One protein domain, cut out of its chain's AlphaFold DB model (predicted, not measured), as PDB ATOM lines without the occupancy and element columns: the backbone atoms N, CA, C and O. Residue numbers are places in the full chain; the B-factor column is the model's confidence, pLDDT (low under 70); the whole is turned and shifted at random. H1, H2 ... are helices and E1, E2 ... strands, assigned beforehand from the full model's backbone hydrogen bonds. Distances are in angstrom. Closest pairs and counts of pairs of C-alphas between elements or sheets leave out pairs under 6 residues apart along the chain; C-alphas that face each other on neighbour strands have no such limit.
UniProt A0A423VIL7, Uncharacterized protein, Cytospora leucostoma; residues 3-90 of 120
ATOM      1  N   VAL A   3     170.124 170.401 198.739       66.56
ATOM      2  CA  VAL A   3     169.516 169.250 199.409       66.56
ATOM      3  C   VAL A   3     168.275 168.808 198.644       66.56
ATOM      4  O   VAL A   3     167.511 169.650 198.171       66.56
ATOM      5  N   ALA A   4     168.079 167.498 198.514       76.25
ATOM      6  CA  ALA A   4     166.861 166.922 197.960       76.25
ATOM      7  C   ALA A   4     166.442 165.682 198.754       76.25
ATOM      8  O   ALA A   4     167.278 164.857 199.114       76.25
ATOM      9  N   LEU A   5     165.137 165.557 198.988       83.88
ATOM     10  CA  LEU A   5     164.507 164.368 199.550       83.88
ATOM     11  C   LEU A   5     163.590 163.781 198.479       83.88
ATOM     12  O   LEU A   5     162.726 164.489 197.961       83.88
ATOM     13  N   ASP A   6     163.778 162.506 198.155       82.50
ATOM     14  CA  ASP A   6     162.792 161.751 197.386       82.50
ATOM     15  C   ASP A   6     161.660 161.328 198.341       82.50
ATOM     16  O   ASP A   6     161.923 160.565 199.274       82.50
ATOM     17  N   PRO A   7     160.420 161.823 198.164       79.69
ATOM     18  CA  PRO A   7     159.324 161.531 199.082       79.69
ATOM     19  C   PRO A   7     158.882 160.063 199.052       79.69
ATOM     20  O   PRO A   7     158.318 159.598 200.037       79.69
ATOM     21  N   ASP A   8     159.137 159.337 197.959       83.94
ATOM     22  CA  ASP A   8     158.684 157.951 197.812       83.94
ATOM     23  C   ASP A   8     159.678 156.967 198.435       83.94
ATOM     24  O   ASP A   8     159.290 155.946 199.003       83.94
ATOM     25  N   THR A   9     160.975 157.262 198.317       84.06
ATOM     26  CA  THR A   9     162.045 156.384 198.814       84.06
ATOM     27  C   THR A   9     162.668 156.853 200.122       84.06
ATOM     28  O   THR A   9     163.454 156.112 200.711       84.06
ATOM     29  N   GLU A  10     162.357 158.076 200.556       85.31
ATOM     30  CA  GLU A  10     162.999 158.770 201.680       85.31
ATOM     31  C   GLU A  10     164.533 158.837 201.542       85.31
ATOM     32  O   GLU A  10     165.262 159.012 202.522       85.31
ATOM     33  N   ASN A  11     165.047 158.706 200.312       86.62
ATOM     34  CA  ASN A  11     166.457 158.907 200.024       86.62
ATOM     35  C   ASN A  11     166.762 160.402 200.106       86.62
ATOM     36  O   ASN A  11     166.147 161.228 199.426       86.62
ATOM     37  N   PHE A  12     167.756 160.732 200.913       86.88
ATOM     38  CA  PHE A  12     168.241 162.083 201.104       86.88
ATOM     39  C   PHE A  12     169.553 162.265 200.354       86.88
ATOM     40  O   PHE A  12     170.490 161.495 200.552       86.88
ATOM     41  N   LEU A  13     169.620 163.276 199.493       88.44
ATOM     42  CA  LEU A  13     170.779 163.582 198.666       88.44
ATOM     43  C   LEU A  13     171.332 164.953 199.050       88.44
ATOM     44  O   LEU A  13     170.618 165.959 199.036       88.44
ATOM     45  N   TRP A  14     172.623 164.981 199.356       85.75
ATOM     46  CA  TRP A  14     173.365 166.176 199.722       85.75
ATOM     47  C   TRP A  14     174.467 166.483 198.713       85.75
ATOM     48  O   TRP A  14     175.212 165.593 198.298       85.75
ATOM     49  N   TYR A  15     174.596 167.762 198.364       86.25
ATOM     50  CA  TYR A  15     175.653 168.272 197.500       86.25
ATOM     51  C   TYR A  15     176.322 169.506 198.109       86.25
ATOM     52  O   TYR A  15     175.670 170.526 198.382       86.25
ATOM     53  N   SER A  16     177.647 169.446 198.238       85.56
ATOM     54  CA  SER A  16     178.477 170.570 198.669       85.56
ATOM     55  C   SER A  16     179.716 170.725 197.795       85.56
ATOM     56  O   SER A  16     180.385 169.744 197.497       85.56
ATOM     57  N   VAL A  17     180.039 171.959 197.414       88.38
ATOM     58  CA  VAL A  17     181.312 172.290 196.757       88.38
ATOM     59  C   VAL A  17     182.358 172.485 197.850       88.38
ATOM     60  O   VAL A  17     182.119 173.245 198.785       88.38
ATOM     61  N   GLN A  18     183.486 171.795 197.729       87.88
ATOM     62  CA  GLN A  18     184.617 171.861 198.655       87.88
ATOM     63  C   GLN A  18     185.642 172.893 198.197       87.88
ATOM     64  O   GLN A  18     186.093 173.718 198.986       87.88
ATOM     65  N   GLU A  19     185.966 172.883 196.905       89.75
ATOM     66  CA  GLU A  19     186.974 173.765 196.329       89.75
ATOM     67  C   GLU A  19     186.594 174.167 194.903       89.75
ATOM     68  O   GLU A  19     185.932 173.420 194.180       89.75
ATOM     69  N   VAL A  20     187.022 175.366 194.505       91.69
ATOM     70  CA  VAL A  20     186.974 175.847 193.124       91.69
ATOM     71  C   VAL A  20     188.400 176.165 192.699       91.69
ATOM     72  O   VAL A  20     189.051 176.991 193.333       91.69
ATOM     73  N   PHE A  21     188.873 175.550 191.620       90.06
ATOM     74  CA  PHE A  21     190.235 175.737 191.126       90.06
ATOM     75  C   PHE A  21     190.265 175.910 189.609       90.06
ATOM     76  O   PHE A  21     189.383 175.443 188.887       90.06
ATOM     77  N   GLU A  22     191.287 176.597 189.112       94.06
ATOM     78  CA  GLU A  22     191.504 176.785 187.681       94.06
ATOM     79  C   GLU A  22     192.421 175.681 187.150       94.06
ATOM     80  O   GLU A  22     193.488 175.403 187.702       94.06
ATOM     81  N   ARG A  23     191.999 175.013 186.078       89.75
ATOM     82  CA  ARG A  23     192.830 174.037 185.376       89.75
ATOM     83  C   ARG A  23     193.880 174.747 184.514       89.75
ATOM     84  O   ARG A  23     193.683 175.894 184.121       89.75
ATOM     85  N   PRO A  24     194.962 174.053 184.116       90.19
ATOM     86  CA  PRO A  24     195.980 174.615 183.223       90.19
ATOM     87  C   PRO A  24     195.457 175.122 181.865       90.19
ATOM     88  O   PRO A  24     196.156 175.864 181.184       90.19
ATOM     89  N   ASP A  25     194.253 174.711 181.456       93.06
ATOM     90  CA  ASP A  25     193.567 175.152 180.236       93.06
ATOM     91  C   ASP A  25     192.681 176.402 180.441       93.06
ATOM     92  O   ASP A  25     191.981 176.813 179.516       93.06
ATOM     93  N   GLY A  26     192.698 177.001 181.637       88.62
ATOM     94  CA  GLY A  26     191.912 178.184 182.002       88.62
ATOM     95  C   GLY A  26     190.454 177.894 182.376       88.62
ATOM     96  O   GLY A  26     189.665 178.820 182.569       88.62
ATOM     97  N   ARG A  27     190.041 176.618 182.456       91.81
ATOM     98  CA  ARG A  27     188.676 176.251 182.867       91.81
ATOM     99  C   ARG A  27     188.580 176.139 184.382       91.81
ATOM    100  O   ARG A  27     189.411 175.499 185.021       91.81
ATOM    101  N   LEU A  28     187.503 176.673 184.952       89.50
ATOM    102  CA  LEU A  28     187.174 176.444 186.358       89.50
ATOM    103  C   LEU A  28     186.682 175.009 186.568       89.50
ATOM    104  O   LEU A  28     185.904 174.471 185.777       89.50
ATOM    105  N   SER A  29     187.155 174.387 187.636       89.50
ATOM    106  CA  SER A  29     186.771 173.061 188.107       89.50
ATOM    107  C   SER A  29     186.420 173.097 189.580       89.50
ATOM    108  O   SER A  29     186.809 174.009 190.303       89.50
ATOM    109  N   LEU A  30     185.613 172.122 189.982       88.94
ATOM    110  CA  LEU A  30     185.012 172.047 191.299       88.94
ATOM    111  C   LEU A  30     185.330 170.679 191.879       88.94
ATOM    112  O   LEU A  30     185.061 169.673 191.220       88.94
ATOM    113  N   ASP A  31     185.807 170.660 193.114       89.12
ATOM    114  CA  ASP A  31     185.737 169.461 193.936       89.12
ATOM    115  C   ASP A  31     184.428 169.504 194.713       89.12
ATOM    116  O   ASP A  31     184.110 170.496 195.374       89.12
ATOM    117  N   ALA A  32     183.633 168.442 194.604       86.88
ATOM    118  CA  ALA A  32     182.322 168.360 195.229       86.88
ATOM    119  C   ALA A  32     182.175 167.088 196.063       86.88
ATOM    120  O   ALA A  32     182.630 166.010 195.688       86.88
ATOM    121  N   LEU A  33     181.480 167.229 197.189       88.12
ATOM    122  CA  LEU A  33     181.027 166.141 198.038       88.12
ATOM    123  C   LEU A  33     179.563 165.839 197.719       88.12
ATOM    124  O   LEU A  33     178.693 166.698 197.882       88.12
ATOM    125  N   LEU A  34     179.315 164.603 197.296       88.62
ATOM    126  CA  LEU A  34     177.992 164.031 197.085       88.62
ATOM    127  C   LEU A  34     177.747 162.967 198.148       88.62
ATOM    128  O   LEU A  34     178.559 162.057 198.309       88.62
ATOM    129  N   LEU A  35     176.624 163.065 198.849       90.44
ATOM    130  CA  LEU A  35     176.197 162.052 199.806       90.44
ATOM    131  C   LEU A  35     174.773 161.631 199.475       90.44
ATOM    132  O   LEU A  35     173.942 162.463 199.115       90.44
ATOM    133  N   ILE A  36     174.498 160.340 199.629       90.62
ATOM    134  CA  ILE A  36     173.134 159.829 199.672       90.62
ATOM    135  C   ILE A  36     172.968 159.018 200.951       90.62
ATOM    136  O   ILE A  36     173.796 158.163 201.271       90.62
ATOM    137  N   SER A  37     171.917 159.309 201.698       89.75
ATOM    138  CA  SER A  37     171.581 158.634 202.946       89.75
ATOM    139  C   SER A  37     170.134 158.176 202.916       89.75
ATOM    140  O   SER A  37     169.293 158.772 202.249       89.75
ATOM    141  N   TRP A  38     169.848 157.103 203.638       89.62
ATOM    142  CA  TRP A  38     168.516 156.528 203.768       89.62
ATOM    143  C   TRP A  38     168.367 155.946 205.168       89.62
ATOM    144  O   TRP A  38     169.359 155.618 205.825       89.62
ATOM    145  N   LEU A  39     167.125 155.821 205.623       86.88
ATOM    146  CA  LEU A  39     166.831 155.154 206.881       86.88
ATOM    147  C   LEU A  39     167.021 153.643 206.709       86.88
ATOM    148  O   LEU A  39     166.432 153.046 205.811       86.88
ATOM    149  N   VAL A  40     167.815 153.023 207.583       86.38
ATOM    150  CA  VAL A  40     167.927 151.561 207.646       86.38
ATOM    151  C   VAL A  40     166.659 151.025 208.301       86.38
ATOM    152  O   VAL A  40     166.436 151.228 209.494       86.38
ATOM    153  N   ARG A  41     165.806 150.374 207.508       86.25
ATOM    154  CA  ARG A  41     164.583 149.713 207.987       86.25
ATOM    155  C   ARG A  41     164.768 148.201 208.057       86.25
ATOM    156  O   ARG A  41     164.184 147.562 208.929       86.25
ATOM    157  N   ASP A  42     165.600 147.652 207.175       90.25
ATOM    158  CA  ASP A  42     165.995 146.244 207.160       90.25
ATOM    159  C   ASP A  42     167.514 146.125 206.988       90.25
ATOM    160  O   ASP A  42     168.078 146.575 205.995       90.25
ATOM    161  N   GLU A  43     168.189 145.494 207.950       87.25
ATOM    162  CA  GLU A  43     169.656 145.395 207.967       87.25
ATOM    163  C   GLU A  43     170.247 144.657 206.761       87.25
ATOM    164  O   GLU A  43     171.406 144.885 206.418       87.25
ATOM    165  N   SER A  44     169.476 143.777 206.118       87.81
ATOM    166  CA  SER A  44     169.921 143.021 204.949       87.81
ATOM    167  C   SER A  44     169.637 143.761 203.641       87.81
ATOM    168  O   SER A  44     170.510 143.839 202.779       87.81
ATOM    169  N   ALA A  45     168.447 144.348 203.498       85.31
ATOM    170  CA  ALA A  45     168.028 145.045 202.286       85.31
ATOM    171  C   ALA A  45     168.661 146.440 202.165       85.31
ATOM    172  O   ALA A  45     168.946 146.895 201.055       85.31
ATOM    173  N   ASP A  46     168.921 147.097 203.298       88.06
ATOM    174  CA  ASP A  46     169.575 148.405 203.373       88.06
ATOM    175  C   ASP A  46     171.082 148.307 203.644       88.06
ATOM    176  O   ASP A  46     171.739 149.331 203.860       88.06
ATOM    177  N   ALA A  47     171.644 147.095 203.603       88.62
ATOM    178  CA  ALA A  47     173.069 146.866 203.775       88.62
ATOM    179  C   ALA A  47     173.897 147.658 202.753       88.62
ATOM    180  O   ALA A  47     173.594 147.720 201.557       88.62
ATOM    181  N   LEU A  48     174.999 148.231 203.234       90.25
ATOM    182  CA  LEU A  48     176.019 148.811 202.372       90.25
ATOM    183  C   LEU A  48     176.831 147.675 201.726       90.25
ATOM    184  O   LEU A  48     177.294 146.803 202.457       90.25
ATOM    185  N   PRO A  49     177.041 147.687 200.397       92.06
ATOM    186  CA  PRO A  49     177.856 146.680 199.730       92.06
ATOM    187  C   PRO A  49     179.322 146.715 200.176       92.06
ATOM    188  O   PRO A  49     179.856 147.770 200.544       92.06
ATOM    189  N   ASP A  50     180.001 145.576 200.062       90.00
ATOM    190  CA  ASP A  50     181.417 145.448 200.414       90.00
ATOM    191  C   ASP A  50     182.341 145.994 199.322       90.00
ATOM    192  O   ASP A  50     183.391 146.573 199.624       90.00
ATOM    193  N   SER A  51     181.952 145.859 198.052       93.50
ATOM    194  CA  SER A  51     182.769 146.331 196.939       93.50
ATOM    195  C   SER A  51     182.464 147.785 196.572       93.50
ATOM    196  O   SER A  51     181.326 148.255 196.607       93.50
ATOM    197  N   ASN A  52     183.505 148.509 196.163       93.38
ATOM    198  CA  ASN A  52     183.375 149.888 195.705       93.38
ATOM    199  C   ASN A  52     182.438 150.013 194.490       93.38
ATOM    200  O   ASN A  52     181.580 150.891 194.445       93.38
ATOM    201  N   THR A  53     182.553 149.096 193.528       93.25
ATOM    202  CA  THR A  53     181.722 149.090 192.318       93.25
ATOM    203  C   THR A  53     180.240 148.911 192.643       93.25
ATOM    204  O   THR A  53     179.399 149.618 192.088       93.25
ATOM    205  N   GLU A  54     179.903 148.021 193.578       93.94
ATOM    206  CA  GLU A  54     178.517 147.848 194.023       93.94
ATOM    207  C   GLU A  54     178.008 149.064 194.800       93.94
ATOM    208  O   GLU A  54     176.835 149.412 194.670       93.94
ATOM    209  N   ARG A  55     178.869 149.762 195.554       94.50
ATOM    210  CA  ARG A  55     178.503 151.035 196.197       94.50
ATOM    211  C   ARG A  55     178.169 152.106 195.166       94.50
ATOM    212  O   ARG A  55     177.124 152.735 195.289       94.50
ATOM    213  N   ILE A  56     178.981 152.275 194.122       94.62
ATOM    214  CA  ILE A  56     178.680 153.220 193.033       94.62
ATOM    215  C   ILE A  56     177.359 152.847 192.342       94.62
ATOM    216  O   ILE A  56     176.519 153.714 192.092       94.62
ATOM    217  N   ALA A  57     177.124 151.556 192.090       94.56
ATOM    218  CA  ALA A  57     175.857 151.087 191.530       94.56
ATOM    219  C   ALA A  57     174.662 151.384 192.456       94.56
ATOM    220  O   ALA A  57     173.599 151.789 191.982       94.56
ATOM    221  N   LEU A  58     174.833 151.233 193.773       94.50
ATOM    222  CA  LEU A  58     173.824 151.579 194.772       94.50
ATOM    223  C   LEU A  58     173.518 153.083 194.784       94.50
ATOM    224  O   LEU A  58     172.339 153.442 194.793       94.50
ATOM    225  N   LEU A  59     174.545 153.943 194.738       93.44
ATOM    226  CA  LEU A  59     174.380 155.400 194.647       93.44
ATOM    227  C   LEU A  59     173.513 155.766 193.436       93.44
ATOM    228  O   LEU A  59     172.492 156.439 193.584       93.44
ATOM    229  N   LYS A  60     173.867 155.251 192.251       94.81
ATOM    230  CA  LYS A  60     173.126 155.491 191.002       94.81
ATOM    231  C   LYS A  60     171.689 154.983 191.078       94.81
ATOM    232  O   LYS A  60     170.767 155.685 190.670       94.81
ATOM    233  N   ARG A  61     171.474 153.795 191.652       94.56
ATOM    234  CA  ARG A  61     170.130 153.224 191.834       94.56
ATOM    235  C   ARG A  61     169.256 154.100 192.728       94.56
ATOM    236  O   ARG A  61     168.113 154.365 192.373       94.56
ATOM    237  N   ARG A  62     169.775 154.546 193.875       92.50
ATOM    238  CA  ARG A  62     169.017 155.375 194.825       92.50
ATOM    239  C   ARG A  62     168.772 156.798 194.307       92.50
ATOM    240  O   ARG A  62     167.759 157.392 194.651       92.50
ATOM    241  N   ALA A  63     169.636 157.305 193.430       92.12
ATOM    242  CA  ALA A  63     169.481 158.610 192.789       92.12
ATOM    243  C   ALA A  63     168.602 158.601 191.523       92.12
ATOM    244  O   ALA A  63     168.368 159.658 190.941       92.12
ATOM    245  N   ALA A  64     168.119 157.440 191.063       92.06
ATOM    246  CA  ALA A  64     167.422 157.314 189.778       92.06
ATOM    247  C   ALA A  64     166.194 158.233 189.646       92.06
ATOM    248  O   ALA A  64     165.942 158.771 188.565       92.06
ATOM    249  N   ASN A  65     165.487 158.455 190.755       89.06
ATOM    250  CA  ASN A  65     164.298 159.303 190.823       89.06
ATOM    251  C   ASN A  65     164.599 160.750 191.240       89.06
ATOM    252  O   ASN A  65     163.686 161.570 191.314       89.06
ATOM    253  N   SER A  66     165.860 161.090 191.521       87.19
ATOM    254  CA  SER A  66     166.220 162.452 191.903       87.19
ATOM    255  C   SER A  66     165.985 163.432 190.748       87.19
ATOM    256  O   SER A  66     166.088 163.090 189.568       87.19
ATOM    257  N   ALA A  67     165.675 164.680 191.093       87.25
ATOM    258  CA  ALA A  67     165.554 165.753 190.116       87.25
ATOM    259  C   ALA A  67     166.933 166.222 189.618       87.25
ATOM    260  O   ALA A  67     167.961 166.061 190.287       87.25
ATOM    261  N   GLU A  68     166.956 166.846 188.443       88.62
ATOM    262  CA  GLU A  68     168.159 167.517 187.946       88.62
ATOM    263  C   GLU A  68     168.460 168.798 188.745       88.62
ATOM    264  O   GLU A  68     167.525 169.463 189.197       88.62
ATOM    265  N   PRO A  69     169.745 169.170 188.926       87.81
ATOM    266  CA  PRO A  69     170.953 168.550 188.353       87.81
ATOM    267  C   PRO A  69     171.547 167.401 189.191       87.81
ATOM    268  O   PRO A  69     172.553 166.802 188.814       87.81
ATOM    269  N   LEU A  70     170.965 167.107 190.357       85.56
ATOM    270  CA  LEU A  70     171.544 166.174 191.330       85.56
ATOM    271  C   LEU A  70     171.594 164.741 190.797       85.56
ATOM    272  O   LEU A  70     172.555 164.020 191.067       85.56
ATOM    273  N   ARG A  71     170.600 164.350 189.994       90.06
ATOM    274  CA  ARG A  71     170.598 163.055 189.313       90.06
ATOM    275  C   ARG A  71     171.784 162.908 188.368       90.06
ATOM    276  O   ARG A  71     172.523 161.938 188.514       90.06
ATOM    277  N   SER A  72     171.989 163.846 187.437       92.19
ATOM    278  CA  SER A  72     173.122 163.782 186.498       92.19
ATOM    279  C   SER A  72     174.453 163.726 187.240       92.19
ATOM    280  O   SER A  72     175.272 162.861 186.954       92.19
ATOM    281  N   ASN A  73     174.616 164.548 188.285       89.75
ATOM    282  CA  ASN A  73     175.837 164.565 189.091       89.75
ATOM    283  C   ASN A  73     176.198 163.191 189.676       89.75
ATOM    284  O   ASN A  73     177.380 162.889 189.796       89.75
ATOM    285  N   ILE A  74     175.212 162.360 190.041       91.94
ATOM    286  CA  ILE A  74     175.457 160.995 190.537       91.94
ATOM    287  C   ILE A  74     175.610 159.992 189.388       91.94
ATOM    288  O   ILE A  74     176.455 159.096 189.450       91.94
ATOM    289  N   MET A  75     174.800 160.116 188.337       94.06
ATOM    290  CA  MET A  75     174.836 159.197 187.196       94.06
ATOM    291  C   MET A  75     176.157 159.275 186.422       94.06
ATOM    292  O   MET A  75     176.661 158.236 185.981       94.06
ATOM    293  N   ASP A  76     176.743 160.468 186.349       93.56
ATOM    294  CA  ASP A  76     177.990 160.755 185.641       93.56
ATOM    295  C   ASP A  76     179.248 160.369 186.439       93.56
ATOM    296  O   ASP A  76     180.354 160.427 185.899       93.56
ATOM    297  N   ILE A  77     179.109 159.922 187.698       90.88
ATOM    298  CA  ILE A  77     180.242 159.431 188.497       90.88
ATOM    299  C   ILE A  77     180.878 158.220 187.786       90.88
ATOM    300  O   ILE A  77     180.181 157.227 187.519       90.88
ATOM    301  N   PRO A  78     182.192 158.252 187.500       91.75
ATOM    302  CA  PRO A  78     182.914 157.110 186.951       91.75
ATOM    303  C   PRO A  78     182.807 155.863 187.843       91.75
ATOM    304  O   PRO A  78     182.842 155.948 189.067       91.75
ATOM    305  N   ASN A  79     182.693 154.674 187.246       88.88
ATOM    306  CA  ASN A  79     182.507 153.426 188.009       88.88
ATOM    307  C   ASN A  79     183.737 153.017 188.847       88.88
ATOM    308  O   ASN A  79     183.631 152.148 189.712       88.88
ATOM    309  N   ASP A  80     184.889 153.620 188.569       88.38
ATOM    310  CA  ASP A  80     186.160 153.472 189.277       88.38
ATOM    311  C   ASP A  80     186.387 154.553 190.347       88.38
ATOM    312  O   ASP A  80     187.398 154.515 191.047       88.38
ATOM    313  N   SER A  81     185.448 155.490 190.519       89.56
ATOM    314  CA  SER A  81     185.499 156.485 191.596       89.56
ATOM    315  C   SER A  81     185.339 155.840 192.968       89.56
ATOM    316  O   SER A  81     184.654 154.831 193.117       89.56
ATOM    317  N   GLU A  82     185.943 156.438 193.991       89.19
ATOM    318  CA  GLU A  82     185.863 155.944 195.366       89.19
ATOM    319  C   GLU A  82     184.509 156.293 196.011       89.19
ATOM    320  O   GLU A  82     184.101 157.452 196.047       89.19
ATOM    321  N   ALA A  83     183.832 155.291 196.574       90.81
ATOM    322  CA  ALA A  83     182.627 155.437 197.383       90.81
ATOM    323  C   ALA A  83     182.869 154.919 198.806       90.81
ATOM    324  O   ALA A  83     183.110 153.725 199.034       90.81
ATOM    325  N   ARG A  84     182.757 155.826 199.783       90.25
ATOM    326  CA  ARG A  84     182.971 155.524 201.201       90.25
ATOM    327  C   ARG A  84     181.645 155.225 201.908       90.25
ATOM    328  O   ARG A  84     180.785 156.102 201.955       90.25
ATOM    329  N   PRO A  85     181.460 154.014 202.462       88.19
ATOM    330  CA  PRO A  85     180.296 153.705 203.277       88.19
ATOM    331  C   PRO A  85     180.420 154.396 204.640       88.19
ATOM    332  O   PRO A  85     181.468 154.330 205.279       88.19
ATOM    333  N   LEU A  86     179.336 155.008 205.107       85.19
ATOM    334  CA  LEU A  86     179.253 155.576 206.447       85.19
ATOM    335  C   LEU A  86     177.921 155.163 207.074       85.19
ATOM    336  O   LEU A  86     176.859 155.485 206.546       85.19
ATOM    337  N   ARG A  87     177.976 154.433 208.193       79.38
ATOM    338  CA  ARG A  87     176.799 154.176 209.032       79.38
ATOM    339  C   ARG A  87     176.772 155.233 210.126       79.38
ATOM    340  O   ARG A  87     177.653 155.248 210.979       79.38
ATOM    341  N   MET A  88     175.776 156.108 210.081       70.56
ATOM    342  CA  MET A  88     175.512 157.057 211.157       70.56
ATOM    343  C   MET A  88     174.397 156.501 212.034       70.56
ATOM    344  O   MET A  88     173.350 156.104 211.527       70.56
ATOM    345  N   GLY A  89     174.644 156.455 213.337       63.16
ATOM    346  CA  GLY A  89     173.609 156.272 214.344       63.16
ATOM    347  C   GLY A  89     173.411 157.590 215.075       63.16
ATOM    348  O   GLY A  89     174.382 158.307 215.304       63.16
ATOM    349  N   ASP A  90     172.170 157.901 215.435       56.38
ATOM    350  CA  ASP A  90     171.909 159.024 216.329       56.38
ATOM    351  C   ASP A  90     172.471 158.696 217.715       56.38
ATOM    352  O   ASP A  90     172.135 157.671 218.316       56.38
TER     353      ASP A  90
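This is residues 3 to 90 of the 120 residues of an uncharacterized protein of Cytospora leucostoma (UniProt A0A423VIL7). Look first for a long, twisted hairpin, E2 and E3, with the short strand E1 beside E2 near one end; two helices, H1 and H2, cover one face of this sheet near that end, both running across the strands. The hairpin's turn, around Gly 26, reaches away beyond the helices, and the loop of residues 38 to 51 lies towards the other end of the long axis. The 88 residues printed have three named strands, then two named helices, in the order E1 E2 E3 H1 H2; the sheet's order is E1 - E2 - E3, antiparallel, and the class is mixed, with 41 residues, under half, in named elements. The whole is only just compact, close to loose, with a radius of gyration of the C-alphas of 14.4 A, and elongated, spanning 48 by 28 by 25 A.

Find C-alpha 12 at (168.241, 162.083, 201.104); from there E2, residues 12 to 22, runs 30.6 A. E3, residues 28 to 37, comes back over 28.9 A to C-alpha 37 at (171.581, 158.634, 202.946). E1 is residues 3 to 5, 7.0 A long. H1, residues 52 to 62, measures 15.4 A. H2, residues 70 to 75, measures 8.8 A and ends at C-alpha 75, (174.836, 159.197, 187.196).

The strands form a meander, each the antiparallel neighbour of the one before. In the hairpin E2 and E3, at 162 degrees, look for N 14 and O 35 at 2.9 A and N 31 and O 19 at 3.0 A, within hydrogen-bond range. In the hairpin E1 and E2, at 157 degrees, N 13 and O 4 are 2.9 A apart, within hydrogen-bond range. The edge strands E1 and E3 are apart. The sheet is twisted, with C-alphas up to 4.2 A off its best plane. H1 and H2 are on the same face. H1 lies over E3 at a height over the sheet of 10.1 A, across the strands at 78 degrees to E3 on the local plane, which is fitted to only just enough C-alphas, 6; the closest C-alphas of H1 and E3, Leu 59 and Ile 36, are 6.8 A apart. H2, at a height of 9.5 A, only just lies over E2 alone, with 4 of its C-alphas falling on E2 and 2 on E3; it runs across the strands at 82 degrees to E2 on the local plane. Its closest C-alpha pair with E2 is Leu 70 and Tyr 15, 7.7 A. The helical hairpin H1 and H2 only just touch, with 3 pairs of C-alphas within 8 A, the closest those of Lys 60 and Met 75 at 5.6 A; they run opposite ways at a steep tilt of 39 degrees. In H1 and H2 every O i to N i+4 pair is within hydrogen-bond range.

The two C-alphas farthest apart, those of Gly 26 and Asp 42, are 48.2 A apart. The printed part has no cut. The link E2 to E3 is tight, and the link E3 to H1, 14 residues, is long. After H2, residues 76 to 90 hold no named element. The model's mean pLDDT over the printed part is 88.1, and residues 3, 89 and 90 are under 70.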